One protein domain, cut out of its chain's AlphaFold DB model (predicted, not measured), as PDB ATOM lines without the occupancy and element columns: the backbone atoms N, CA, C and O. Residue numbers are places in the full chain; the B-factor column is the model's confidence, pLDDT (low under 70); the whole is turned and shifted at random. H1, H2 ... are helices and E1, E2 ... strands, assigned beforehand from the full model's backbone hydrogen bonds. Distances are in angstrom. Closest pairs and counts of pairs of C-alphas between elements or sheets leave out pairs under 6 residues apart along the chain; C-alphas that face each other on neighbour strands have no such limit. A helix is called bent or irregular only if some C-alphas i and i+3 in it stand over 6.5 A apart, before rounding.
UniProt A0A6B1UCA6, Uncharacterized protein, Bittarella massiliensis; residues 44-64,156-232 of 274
ATOM      1  N   LEU A  44     373.486 303.873 371.723       47.25
ATOM      2  CA  LEU A  44     372.112 304.276 371.386       47.25
ATOM      3  C   LEU A  44     371.224 303.067 371.054       47.25
ATOM      4  O   LEU A  44     370.132 302.953 371.602       47.25
ATOM      5  N   ASP A  45     371.729 302.128 370.245       51.78
ATOM      6  CA  ASP A  45     371.014 300.945 369.720       51.78
ATOM      7  C   ASP A  45     370.439 300.005 370.803       51.78
ATOM      8  O   ASP A  45     369.549 299.195 370.553       51.78
ATOM      9  N   ASP A  46     370.950 300.119 372.024       62.59
ATOM     10  CA  ASP A  46     370.611 299.279 373.169       62.59
ATOM     11  C   ASP A  46     369.503 299.909 374.048       62.59
ATOM     12  O   ASP A  46     368.799 299.201 374.769       62.59
ATOM     13  N   SER A  47     369.313 301.234 373.990       69.06
ATOM     14  CA  SER A  47     368.361 301.973 374.839       69.06
ATOM     15  C   SER A  47     366.909 301.743 374.417       69.06
ATOM     16  O   SER A  47     366.072 301.410 375.256       69.06
ATOM     17  N   ASP A  48     366.628 301.821 373.114       79.44
ATOM     18  CA  ASP A  48     365.291 301.554 372.569       79.44
ATOM     19  C   ASP A  48     364.883 300.089 372.789       79.44
ATOM     20  O   ASP A  48     363.743 299.802 373.148       79.44
ATOM     21  N   LYS A  49     365.839 299.156 372.682       84.69
ATOM     22  CA  LYS A  49     365.621 297.723 372.942       84.69
ATOM     23  C   LYS A  49     365.376 297.439 374.416       84.69
ATOM     24  O   LYS A  49     364.483 296.664 374.742       84.69
ATOM     25  N   ARG A  50     366.109 298.088 375.333       86.88
ATOM     26  CA  ARG A  50     365.774 298.033 376.766       86.88
ATOM     27  C   ARG A  50     364.349 298.527 377.004       86.88
ATOM     28  O   ARG A  50     363.647 297.922 377.807       86.88
ATOM     29  N   LEU A  51     363.897 299.590 376.334       88.81
ATOM     30  CA  LEU A  51     362.522 300.092 376.462       88.81
ATOM     31  C   LEU A  51     361.478 299.127 375.870       88.81
ATOM     32  O   LEU A  51     360.423 298.942 376.473       88.81
ATOM     33  N   GLU A  52     361.776 298.473 374.745       91.25
ATOM     34  CA  GLU A  52     360.956 297.400 374.160       91.25
ATOM     35  C   GLU A  52     360.783 296.233 375.147       91.25
ATOM     36  O   GLU A  52     359.654 295.857 375.462       91.25
ATOM     37  N   TYR A  53     361.880 295.715 375.718       93.62
ATOM     38  CA  TYR A  53     361.809 294.635 376.707       93.62
ATOM     39  C   TYR A  53     361.136 295.065 378.015       93.62
ATOM     40  O   TYR A  53     360.394 294.265 378.575       93.62
ATOM     41  N   GLN A  54     361.338 296.305 378.483       93.75
ATOM     42  CA  GLN A  54     360.623 296.849 379.647       93.75
ATOM     43  C   GLN A  54     359.109 296.826 379.409       93.75
ATOM     44  O   GLN A  54     358.399 296.216 380.198       93.75
ATOM     45  N   LYS A  55     358.619 297.374 378.289       93.19
ATOM     46  CA  LYS A  55     357.186 297.342 377.934       93.19
ATOM     47  C   LYS A  55     356.638 295.921 377.775       93.19
ATOM     48  O   LYS A  55     355.498 295.663 378.140       93.19
ATOM     49  N   PHE A  56     357.436 294.995 377.241       95.44
ATOM     50  CA  PHE A  56     357.038 293.593 377.090       95.44
ATOM     51  C   PHE A  56     356.860 292.875 378.439       95.44
ATOM     52  O   PHE A  56     355.908 292.116 378.598       95.44
ATOM     53  N   ILE A  57     357.740 293.121 379.418       96.25
ATOM     54  CA  ILE A  57     357.651 292.496 380.752       96.25
ATOM     55  C   ILE A  57     356.845 293.316 381.769       96.25
ATOM     56  O   ILE A  57     356.571 292.812 382.851       96.25
ATOM     57  N   GLU A  58     356.452 294.554 381.461       94.31
ATOM     58  CA  GLU A  58     355.704 295.438 382.368       94.31
ATOM     59  C   GLU A  58     354.419 294.797 382.934       94.31
ATOM     60  O   GLU A  58     354.286 294.813 384.159       94.31
ATOM     61  N   PRO A  59     353.547 294.130 382.140       94.75
ATOM     62  CA  PRO A  59     352.356 293.429 382.648       94.75
ATOM     63  C   PRO A  59     352.652 292.285 383.624       94.75
ATOM     64  O   PRO A  59     351.765 291.796 384.318       94.75
ATOM     65  N   VAL A  60     353.904 291.830 383.637       96.25
ATOM     66  CA  VAL A  60     354.390 290.679 384.392       96.25
ATOM     67  C   VAL A  60     355.094 291.167 385.658       96.25
ATOM     68  O   VAL A  60     354.771 290.714 386.746       96.25
ATOM     69  N   VAL A  61     355.995 292.148 385.541       95.56
ATOM     70  CA  VAL A  61     356.702 292.782 386.669       95.56
ATOM     71  C   VAL A  61     355.743 293.528 387.599       95.56
ATOM     72  O   VAL A  61     355.899 293.448 388.815       95.56
ATOM     73  N   MET A  62     354.716 294.199 387.063       92.69
ATOM     74  CA  MET A  62     353.781 295.000 387.867       92.69
ATOM     75  C   MET A  62     352.941 294.198 388.879       92.69
ATOM     76  O   MET A  62     352.376 294.802 389.792       92.69
ATOM     77  N   LEU A  63     352.865 292.874 388.700       92.12
ATOM     78  CA  LEU A  63     352.152 291.909 389.547       92.12
ATOM     79  C   LEU A  63     353.050 291.166 390.548       92.12
ATOM     80  O   LEU A  63     352.537 290.416 391.369       92.12
ATOM     81  N   ASP A  64     354.367 291.353 390.458       93.44
ATOM     82  CA  ASP A  64     355.367 290.726 391.324       93.44
ATOM     83  C   ASP A  64     355.361 289.171 391.375       93.44
ATOM     84  O   ASP A  64     354.956 288.570 392.373       93.44
ATOM     85  N   TYR A 156     352.040 297.813 391.012       80.56
ATOM     86  CA  TYR A 156     352.970 298.034 392.125       80.56
ATOM     87  C   TYR A 156     354.370 298.440 391.647       80.56
ATOM     88  O   TYR A 156     354.974 299.355 392.205       80.56
ATOM     89  N   TYR A 157     354.855 297.805 390.575       91.12
ATOM     90  CA  TYR A 157     356.215 297.986 390.064       91.12
ATOM     91  C   TYR A 157     356.267 298.375 388.587       91.12
ATOM     92  O   TYR A 157     355.433 297.974 387.776       91.12
ATOM     93  N   THR A 158     357.311 299.124 388.242       91.19
ATOM     94  CA  THR A 158     357.763 299.414 386.879       91.19
ATOM     95  C   THR A 158     359.091 298.678 386.638       91.19
ATOM     96  O   THR A 158     359.961 298.712 387.514       91.19
ATOM     97  N   PRO A 159     359.286 297.996 385.494       93.06
ATOM     98  CA  PRO A 159     360.537 297.305 385.196       93.06
ATOM     99  C   PRO A 159     361.667 298.271 384.833       93.06
ATOM    100  O   PRO A 159     361.482 299.156 384.001       93.06
ATOM    101  N   LEU A 160     362.864 298.018 385.366       91.25
ATOM    102  CA  LEU A 160     364.115 298.670 384.977       91.25
ATOM    103  C   LEU A 160     365.112 297.623 384.453       91.25
ATOM    104  O   LEU A 160     365.791 296.945 385.226       91.25
ATOM    105  N   VAL A 161     365.227 297.476 383.130       91.94
ATOM    106  CA  VAL A 161     366.178 296.521 382.518       91.94
ATOM    107  C   VAL A 161     367.598 297.090 382.588       91.94
ATOM    108  O   VAL A 161     368.001 297.906 381.761       91.94
ATOM    109  N   SER A 162     368.368 296.632 383.574       88.94
ATOM    110  CA  SER A 162     369.756 297.047 383.808       88.94
ATOM    111  C   SER A 162     370.729 296.330 382.860       88.94
ATOM    112  O   SER A 162     371.490 296.963 382.123       88.94
ATOM    113  N   LYS A 163     370.650 294.995 382.798       90.56
ATOM    114  CA  LYS A 163     371.544 294.131 382.004       90.56
ATOM    115  C   LYS A 163     370.745 293.348 380.962       90.56
ATOM    116  O   LYS A 163     369.615 292.939 381.219       90.56
ATOM    117  N   MET A 164     371.357 293.095 379.807       91.75
ATOM    118  CA  MET A 164     370.815 292.246 378.745       91.75
ATOM    119  C   MET A 164     371.940 291.373 378.178       91.75
ATOM    120  O   MET A 164     372.941 291.892 377.691       91.75
ATOM    121  N   GLU A 165     371.768 290.053 378.198       91.94
ATOM    122  CA  GLU A 165     372.675 289.091 377.566       91.94
ATOM    123  C   GLU A 165     371.934 288.263 376.516       91.94
ATOM    124  O   GLU A 165     370.975 287.562 376.831       91.94
ATOM    125  N   LYS A 166     372.398 288.287 375.263       91.69
ATOM    126  CA  LYS A 166     371.778 287.548 374.154       91.69
ATOM    127  C   LYS A 166     372.649 286.377 373.708       91.69
ATOM    128  O   LYS A 166     373.789 286.569 373.292       91.69
ATOM    129  N   ARG A 167     372.100 285.161 373.754       91.12
ATOM    130  CA  ARG A 167     372.774 283.907 373.383       91.12
ATOM    131  C   ARG A 167     371.896 283.130 372.395       91.12
ATOM    132  O   ARG A 167     371.043 282.328 372.767       91.12
ATOM    133  N   GLY A 168     372.082 283.410 371.103       89.69
ATOM    134  CA  GLY A 168     371.310 282.794 370.020       89.69
ATOM    135  C   GLY A 168     369.824 283.167 370.071       89.69
ATOM    136  O   GLY A 168     369.465 284.324 369.842       89.69
ATOM    137  N   LYS A 169     368.963 282.182 370.361       93.12
ATOM    138  CA  LYS A 169     367.514 282.375 370.556       93.12
ATOM    139  C   LYS A 169     367.134 282.851 371.964       93.12
ATOM    140  O   LYS A 169     366.001 283.282 372.137       93.12
ATOM    141  N   ILE A 170     368.036 282.774 372.942       95.56
ATOM    142  CA  ILE A 170     367.759 283.127 374.340       95.56
ATOM    143  C   ILE A 170     368.241 284.555 374.620       95.56
ATOM    144  O   ILE A 170     369.308 284.961 374.149       95.56
ATOM    145  N   ILE A 171     367.466 285.310 375.397       95.06
ATOM    146  CA  ILE A 171     367.867 286.589 375.992       95.06
ATOM    147  C   ILE A 171     367.653 286.498 377.500       95.06
ATOM    148  O   ILE A 171     366.580 286.115 377.946       95.06
ATOM    149  N   ARG A 172     368.667 286.860 378.281       96.38
ATOM    150  CA  ARG A 172     368.599 286.969 379.738       96.38
ATOM    151  C   ARG A 172     368.624 288.444 380.117       96.38
ATOM    152  O   ARG A 172     369.545 289.158 379.718       96.38
ATOM    153  N   LEU A 173     367.615 288.896 380.849       96.50
ATOM    154  CA  LEU A 173     367.473 290.271 381.321       96.50
ATOM    155  C   LEU A 173     367.656 290.305 382.838       96.50
ATOM    156  O   LEU A 173     367.053 289.498 383.542       96.50
ATOM    157  N   THR A 174     368.443 291.256 383.335       95.81
ATOM    158  CA  THR A 174     368.501 291.589 384.766       95.81
ATOM    159  C   THR A 174     367.617 292.806 384.991       95.81
ATOM    160  O   THR A 174     367.882 293.878 384.435       95.81
ATOM    161  N   VAL A 175     366.553 292.620 385.767       95.94
ATOM    162  CA  VAL A 175     365.421 293.540 385.877       95.94
ATOM    163  C   VAL A 175     365.314 294.030 387.313       95.94
ATOM    164  O   VAL A 175     364.971 293.259 388.207       95.94
ATOM    165  N   GLY A 176     365.607 295.310 387.530       94.25
ATOM    166  CA  GLY A 176     365.286 295.995 388.775       94.25
ATOM    167  C   GLY A 176     363.786 296.281 388.854       94.25
ATOM    168  O   GLY A 176     363.166 296.636 387.850       94.25
ATOM    169  N   TYR A 177     363.211 296.105 390.036       93.81
ATOM    170  CA  TYR A 177     361.822 296.429 390.345       93.81
ATOM    171  C   TYR A 177     361.797 297.793 391.024       93.81
ATOM    172  O   TYR A 177     362.407 297.969 392.076       93.81
ATOM    173  N   VAL A 178     361.121 298.752 390.396       91.81
ATOM    174  CA  VAL A 178     361.049 300.148 390.839       91.81
ATOM    175  C   VAL A 178     359.606 300.463 391.216       91.81
ATOM    176  O   VAL A 178     358.708 300.231 390.402       91.81
ATOM    177  N   ALA A 179     359.357 300.982 392.420       87.62
ATOM    178  CA  ALA A 179     358.006 301.312 392.882       87.62
ATOM    179  C   ALA A 179     357.293 302.285 391.918       87.62
ATOM    180  O   ALA A 179     357.877 303.281 391.476       87.62
ATOM    181  N   ALA A 180     356.035 302.002 391.570       78.19
ATOM    182  CA  ALA A 180     355.321 302.720 390.514       78.19
ATOM    183  C   ALA A 180     355.215 304.239 390.766       78.19
ATOM    184  O   ALA A 180     354.937 304.697 391.872       78.19
ATOM    185  N   GLY A 181     355.439 305.028 389.712       71.56
ATOM    186  CA  GLY A 181     355.524 306.493 389.775       71.56
ATOM    187  C   GLY A 181     356.926 307.037 390.084       71.56
ATOM    188  O   GLY A 181     357.212 308.188 389.743       71.56
ATOM    189  N   SER A 182     357.832 306.222 390.639       71.88
ATOM    190  CA  SER A 182     359.225 306.628 390.861       71.88
ATOM    191  C   SER A 182     359.904 306.954 389.531       71.88
ATOM    192  O   SER A 182     359.957 306.138 388.612       71.88
ATOM    193  N   SER A 183     360.421 308.174 389.430       69.31
ATOM    194  CA  SER A 183     361.015 308.739 388.216       69.31
ATOM    195  C   SER A 183     362.429 309.232 388.505       69.31
ATOM    196  O   SER A 183     362.783 309.449 389.662       69.31
ATOM    197  N   TRP A 184     363.243 309.427 387.465       72.69
ATOM    198  CA  TRP A 184     364.531 310.104 387.626       72.69
ATOM    199  C   TRP A 184     364.286 311.530 388.130       72.69
ATOM    200  O   TRP A 184     363.630 312.321 387.450       72.69
ATOM    201  N   THR A 185     364.794 311.853 389.316       68.69
ATOM    202  CA  THR A 185     364.672 313.181 389.932       68.69
ATOM    203  C   THR A 185     366.019 313.895 389.928       68.69
ATOM    204  O   THR A 185     367.070 313.276 389.766       68.69
ATOM    205  N   GLY A 186     366.002 315.217 390.085       68.25
ATOM    206  CA  GLY A 186     367.216 316.012 390.229       68.25
ATOM    207  C   GLY A 186     367.059 317.076 391.303       68.25
ATOM    208  O   GLY A 186     365.946 317.542 391.555       68.25
ATOM    209  N   ASP A 187     368.170 317.439 391.937       74.81
ATOM    210  CA  ASP A 187     368.232 318.563 392.871       74.81
ATOM    211  C   ASP A 187     368.682 319.863 392.176       74.81
ATOM    212  O   ASP A 187     369.008 319.893 390.986       74.81
ATOM    213  N   ALA A 188     368.687 320.965 392.930       77.38
ATOM    214  CA  ALA A 188     369.140 322.266 392.439       77.38
ATOM    215  C   ALA A 188     370.663 322.331 392.186       77.38
ATOM    216  O   ALA A 188     371.118 323.224 391.472       77.38
ATOM    217  N   ASP A 189     371.434 321.386 392.733       75.69
ATOM    218  CA  ASP A 189     372.884 321.256 392.539       75.69
ATOM    219  C   ASP A 189     373.242 320.444 391.274       75.69
ATOM    220  O   ASP A 189     374.414 320.339 390.901       75.69
ATOM    221  N   GLY A 190     372.243 319.892 390.574       71.88
ATOM    222  CA  GLY A 190     372.416 319.138 389.332       71.88
ATOM    223  C   GLY A 190     372.822 317.674 389.526       71.88
ATOM    224  O   GLY A 190     373.274 317.035 388.569       71.88
ATOM    225  N   ASN A 191     372.664 317.119 390.729       73.81
ATOM    226  CA  ASN A 191     372.715 315.673 390.924       73.81
ATOM    227  C   ASN A 191     371.453 315.048 390.327       73.81
ATOM    228  O   ASN A 191     370.361 315.594 390.470       73.81
ATOM    229  N   ILE A 192     371.601 313.896 389.667       71.25
ATOM    230  CA  ILE A 192     370.469 313.144 389.118       71.25
ATOM    231  C   ILE A 192     370.364 311.822 389.870       71.25
ATOM    232  O   ILE A 192     371.299 311.017 389.874       71.25
ATOM    233  N   TYR A 193     369.220 311.610 390.503       69.44
ATOM    234  CA  TYR A 193     368.901 310.421 391.269       69.44
ATOM    235  C   TYR A 193     368.167 309.433 390.366       69.44
ATOM    236  O   TYR A 193     367.143 309.752 389.757       69.44
ATOM    237  N   GLN A 194     368.718 308.229 390.262       72.56
ATOM    238  CA  GLN A 194     368.036 307.100 389.643       72.56
ATOM    239  C   GLN A 194     366.931 306.605 390.596       72.56
ATOM    240  O   GLN A 194     367.142 306.665 391.810       72.56
ATOM    241  N   PRO A 195     365.775 306.125 390.092       80.06
ATOM    242  CA  PRO A 195     364.775 305.481 390.938       80.06
ATOM    243  C   PRO A 195     365.377 304.337 391.755       80.06
ATOM    244  O   PRO A 195     366.222 303.594 391.245       80.06
ATOM    245  N   GLU A 196     364.933 304.198 393.001       86.44
ATOM    246  CA  GLU A 196     365.382 303.120 393.876       86.44
ATOM    247  C   GLU A 196     364.864 301.767 393.366       86.44
ATOM    248  O   GLU A 196     363.725 301.651 392.906       86.44
ATOM    249  N   VAL A 197     365.740 300.761 393.386       90.81
ATOM    250  CA  VAL A 197     365.410 299.377 393.052       90.81
ATOM    251  C   VAL A 197     365.205 298.595 394.344       90.81
ATOM    252  O   VAL A 197     366.157 298.405 395.105       90.81
ATOM    253  N   ASP A 198     363.983 298.105 394.545       91.62
ATOM    254  CA  ASP A 198     363.567 297.362 395.742       91.62
ATOM    255  C   ASP A 198     364.079 295.912 395.707       91.62
ATOM    256  O   ASP A 198     364.444 295.333 396.729       91.62
ATOM    257  N   LYS A 199     364.120 295.313 394.508       93.31
ATOM    258  CA  LYS A 199     364.685 293.979 394.245       93.31
ATOM    259  C   LYS A 199     365.104 293.802 392.792       93.31
ATOM    260  O   LYS A 199     364.718 294.577 391.919       93.31
ATOM    261  N   THR A 200     365.870 292.748 392.518       95.94
ATOM    262  CA  THR A 200     366.281 292.375 391.159       95.94
ATOM    263  C   THR A 200     365.870 290.945 390.830       95.94
ATOM    264  O   THR A 200     366.201 290.021 391.568       95.94
ATOM    265  N   MET A 201     365.218 290.764 389.680       97.44
ATOM    266  CA  MET A 201     364.864 289.456 389.124       97.44
ATOM    267  C   MET A 201     365.572 289.226 387.784       97.44
ATOM    268  O   MET A 201     365.982 290.160 387.088       97.44
ATOM    269  N   ILE A 202     365.692 287.961 387.406       97.88
ATOM    270  CA  ILE A 202     366.259 287.487 386.150       97.88
ATOM    271  C   ILE A 202     365.127 286.952 385.279       97.88
ATOM    272  O   ILE A 202     364.483 285.968 385.632       97.88
ATOM    273  N   TYR A 203     364.920 287.566 384.116       98.06
ATOM    274  CA  TYR A 203     363.956 287.110 383.115       98.06
ATOM    275  C   TYR A 203     364.690 286.405 381.974       98.06
ATOM    276  O   TYR A 203     365.534 287.010 381.306       98.06
ATOM    277  N   THR A 204     364.346 285.146 381.709       97.88
ATOM    278  CA  THR A 204     364.824 284.408 380.535       97.88
ATOM    279  C   THR A 204     363.752 284.448 379.457       97.88
ATOM    280  O   THR A 204     362.693 283.847 379.610       97.88
ATOM    281  N   LEU A 205     364.021 285.133 378.349       97.38
ATOM    282  CA  LEU A 205     363.169 285.157 377.164       97.38
ATOM    283  C   LEU A 205     363.696 284.180 376.108       97.38
ATOM    284  O   LEU A 205     364.906 284.090 375.879       97.38
ATOM    285  N   SER A 206     362.796 283.498 375.405       95.38
ATOM    286  CA  SER A 206     363.120 282.636 374.264       95.38
ATOM    287  C   SER A 206     362.466 283.150 372.978       95.38
ATOM    288  O   SER A 206     361.360 283.689 373.002       95.38
ATOM    289  N   LYS A 207     363.168 283.037 371.844       93.94
ATOM    290  CA  LYS A 207     362.676 283.470 370.527       93.94
ATOM    291  C   LYS A 207     361.950 282.333 369.807       93.94
ATOM    292  O   LYS A 207     362.566 281.298 369.522       93.94
ATOM    293  N   THR A 208     360.681 282.551 369.465       90.75
ATOM    294  CA  THR A 208     359.826 281.581 368.762       90.75
ATOM    295  C   THR A 208     360.276 281.360 367.308       90.75
ATOM    296  O   THR A 208     361.223 281.991 366.823       90.75
ATOM    297  N   SER A 209     359.623 280.436 366.592       85.44
ATOM    298  CA  SER A 209     359.780 280.260 365.138       85.44
ATOM    299  C   SER A 209     359.533 281.555 364.365       85.44
ATOM    300  O   SER A 209     360.297 281.892 363.463       85.44
ATOM    301  N   ASP A 210     358.504 282.293 364.772       83.94
ATOM    302  CA  ASP A 210     357.894 283.369 363.983       83.94
ATOM    303  C   ASP A 210     358.595 284.719 364.202       83.94
ATOM    304  O   ASP A 210     358.255 285.726 363.590       83.94
ATOM    305  N   GLY A 211     359.603 284.736 365.078       84.19
ATOM    306  CA  GLY A 211     360.437 285.897 365.365       84.19
ATOM    307  C   GLY A 211     360.098 286.624 366.666       84.19
ATOM    308  O   GLY A 211     360.900 287.453 367.094       84.19
ATOM    309  N   ASN A 212     358.995 286.290 367.326       89.31
ATOM    310  CA  ASN A 212     358.582 286.902 368.591       89.31
ATOM    311  C   ASN A 212     359.409 286.377 369.779       89.31
ATOM    312  O   ASN A 212     360.145 285.394 369.650       89.31
ATOM    313  N   TYR A 213     359.291 287.032 370.933       93.69
ATOM    314  CA  TYR A 213     359.863 286.581 372.204       93.69
ATOM    315  C   TYR A 213     358.751 286.170 373.167       93.69
ATOM    316  O   TYR A 213     357.714 286.820 373.195       93.69
ATOM    317  N   VAL A 214     358.992 285.121 373.955       96.94
ATOM    318  CA  VAL A 214     358.135 284.681 375.069       96.94
ATOM    319  C   VAL A 214     358.983 284.485 376.326       96.94
ATOM    320  O   VAL A 214     360.167 284.145 376.235       96.94
ATOM    321  N   ILE A 215     358.395 284.702 377.498       97.81
ATOM    322  CA  ILE A 215     358.999 284.446 378.806       97.81
ATOM    323  C   ILE A 215     359.093 282.934 379.002       97.81
ATOM    324  O   ILE A 215     358.090 282.227 378.971       97.81
ATOM    325  N   HIS A 216     360.315 282.451 379.193       96.81
ATOM    326  CA  HIS A 216     360.615 281.047 379.444       96.81
ATOM    327  C   HIS A 216     360.759 280.765 380.942       96.81
ATOM    328  O   HIS A 216     360.168 279.808 381.420       96.81
ATOM    329  N   SER A 217     361.483 281.609 381.685       97.62
ATOM    330  CA  SER A 217     361.622 281.483 383.142       97.62
ATOM    331  C   SER A 217     361.823 282.831 383.833       97.62
ATOM    332  O   SER A 217     362.275 283.800 383.209       97.62
ATOM    333  N   ILE A 218     361.496 282.879 385.126       98.00
ATOM    334  CA  ILE A 218     361.745 284.009 386.029       98.00
ATOM    335  C   ILE A 218     362.437 283.467 387.282       98.00
ATOM    336  O   ILE A 218     361.935 282.538 387.906       98.00
ATOM    337  N   ALA A 219     363.567 284.057 387.667       97.31
ATOM    338  CA  ALA A 219     364.326 283.686 388.861       97.31
ATOM    339  C   ALA A 219     364.729 284.924 389.678       97.31
ATOM    340  O   ALA A 219     364.764 286.035 389.153       97.31
ATOM    341  N   GLU A 220     365.075 284.740 390.950       95.69
ATOM    342  CA  GLU A 220     365.748 285.778 391.742       95.69
ATOM    343  C   GLU A 220     367.176 286.015 391.214       95.69
ATOM    344  O   GLU A 220     367.810 285.114 390.654       95.69
ATOM    345  N   ALA A 221     367.697 287.237 391.358       94.12
ATOM    346  CA  ALA A 221     369.092 287.531 391.033       94.12
ATOM    347  C   ALA A 221     370.028 287.184 392.201       94.12
ATOM    348  O   ALA A 221     369.736 287.485 393.354       94.12
ATOM    349  N   ALA A 222     371.194 286.610 391.888       90.56
ATOM    350  CA  ALA A 222     372.272 286.438 392.859       90.56
ATOM    351  C   ALA A 222     372.851 287.800 393.300       90.56
ATOM    352  O   ALA A 222     372.784 288.780 392.555       90.56
ATOM    353  N   GLU A 223     373.455 287.867 394.491       86.81
ATOM    354  CA  GLU A 223     373.970 289.114 395.096       86.81
ATOM    355  C   GLU A 223     375.013 289.859 394.234       86.81
ATOM    356  O   GLU A 223     375.170 291.081 394.339       86.81
ATOM    357  N   ASP A 224     375.738 289.140 393.373       87.50
ATOM    358  CA  ASP A 224     376.719 289.690 392.435       87.50
ATOM    359  C   ASP A 224     376.093 290.211 391.126       87.50
ATOM    360  O   ASP A 224     376.704 291.043 390.451       87.50
ATOM    361  N   GLU A 225     374.866 289.791 390.802       85.81
ATOM    362  CA  GLU A 225     374.087 290.267 389.652       85.81
ATOM    363  C   GLU A 225     372.946 291.231 390.013       85.81
ATOM    364  O   GLU A 225     372.371 291.852 389.115       85.81
ATOM    365  N   ALA A 226     372.618 291.378 391.297       86.56
ATOM    366  CA  ALA A 226     371.622 292.329 391.777       86.56
ATOM    367  C   ALA A 226     371.982 293.778 391.391       86.56
ATOM    368  O   ALA A 226     373.135 294.208 391.501       86.56
ATOM    369  N   VAL A 227     370.985 294.550 390.951       84.56
ATOM    370  CA  VAL A 227     371.145 295.977 390.647       84.56
ATOM    371  C   VAL A 227     371.364 296.737 391.952       84.56
ATOM    372  O   VAL A 227     370.595 296.592 392.899       84.56
ATOM    373  N   LYS A 228     372.424 297.546 392.001       83.44
ATOM    374  CA  LYS A 228     372.814 298.323 393.183       83.44
ATOM    375  C   LYS A 228     372.389 299.775 393.006       83.44
ATOM    376  O   LYS A 228     372.606 300.358 391.945       83.44
ATOM    377  N   ASN A 229     371.813 300.352 394.057       81.25
ATOM    378  CA  ASN A 229     371.329 301.732 394.076       81.25
ATOM    379  C   ASN A 229     372.515 302.714 394.203       81.25
ATOM    380  O   ASN A 229     372.824 303.216 395.283       81.25
ATOM    381  N   GLU A 230     373.225 302.955 393.096       69.06
ATOM    382  CA  GLU A 230     374.389 303.851 393.035       69.06
ATOM    383  C   GLU A 230     373.993 305.296 392.674       69.06
ATOM    384  O   GLU A 230     373.610 305.603 391.544       69.06
ATOM    385  N   GLN A 231     374.141 306.226 393.624       58.12
ATOM    386  CA  GLN A 231     373.878 307.652 393.394       58.12
ATOM    387  C   GLN A 231     374.947 308.290 392.492       58.12
ATOM    388  O   GLN A 231     376.072 308.581 392.913       58.12
ATOM    389  N   LYS A 232     374.589 308.555 391.235       50.41
ATOM    390  CA  LYS A 232     375.511 309.074 390.219       50.41
ATOM    391  C   LYS A 232     375.680 310.595 390.307       50.41
ATOM    392  O   LYS A 232     375.088 311.346 389.534       50.41
TER     393      LYS A 232
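AT A GLANCE: This is residues 44 to 64 and 156 to 232 of the 274 residues of an uncharacterized protein of Bittarella massiliensis (UniProt A0A6B1UCA6). A strongly twisted sheet of four strands curls round one helix, H1, which is closest to the edge strand E1. The long link from E2 to E3, residues 180 to 198, reaches away from the sheet to one end of the elongated outline, and the tight turn between E3 and E4 lies at the other end. The printed part has 98 residues, with one named helix followed by four named strands, H1 E1 E2 E3 E4; the sheet's order is E1 - E2 - E3 - E4, all antiparallel, and the class is mixed, helices and strands. The whole is compact, with a radius of gyration of the C-alphas of 14.3 A, and spans 51 by 28 by 25 A.

IN THESE COORDINATES: H1 is residues 47 to 61, 19.0 A long, beginning with C-alpha 47 at (368.361, 301.973, 374.839). It is irregular: C-alphas 56 and 59 are 7.3 A apart. After the cut, E1 is residues 157 to 167, 27.4 A, with C-alpha 157 at (356.215, 297.986, 390.064); it bends by 61 degrees at residue 162. E2 is residues 170 to 179, 27.7 A, and E3 is residues 199 to 207, 26.0 A. E4 is residues 213 to 220, 20.4 A, bends by 54 degrees at residue 216 and ends with C-alpha 220 at (365.748, 285.778, 391.742).

HOW THE PARTS SIT: The strands form a meander, each the antiparallel neighbour of the one before, and each successive pair is a hairpin. E1 and E2 run at 161 degrees, with N 160 and O 176 at 2.9 A. E2 and E3 run at 148 degrees, with N 173 and O 203 at 2.8 A. E3 and E4 run at 150 degrees, with N 204 and O 217 at 2.9 A. E1 and E4, the edge strands, are apart. H1 is on one face of the sheet, in two layers, a helix layer and a sheet layer. Its closest C-alphas to E1 are those of Gln 54 and Pro 159, 5.6 A apart; to E2, those of Val 61 and Tyr 177, 7.3 A. H1 and E4 are near each other, with 7 pairs of C-alphas within 10 A. In H1, 9 of 11 O i to N i+4 pairs are within hydrogen-bond range.

THE WHOLE: The two C-alphas farthest apart, those of Asp 189 and Ser 209, are 51.0 A apart. Residues 65 to 155 are not printed, and C-alphas 64 and 156 are 7.7 A apart across the cut. The link from E2 to E3 is long, 19 residues, and in it residues 185 to 186 pair antiparallel with 192 to 193. Mean pLDDT of the printed part is 86.5; residues 44 to 47, 183, 185 to 186, 193 and 230 to 232 are under 70.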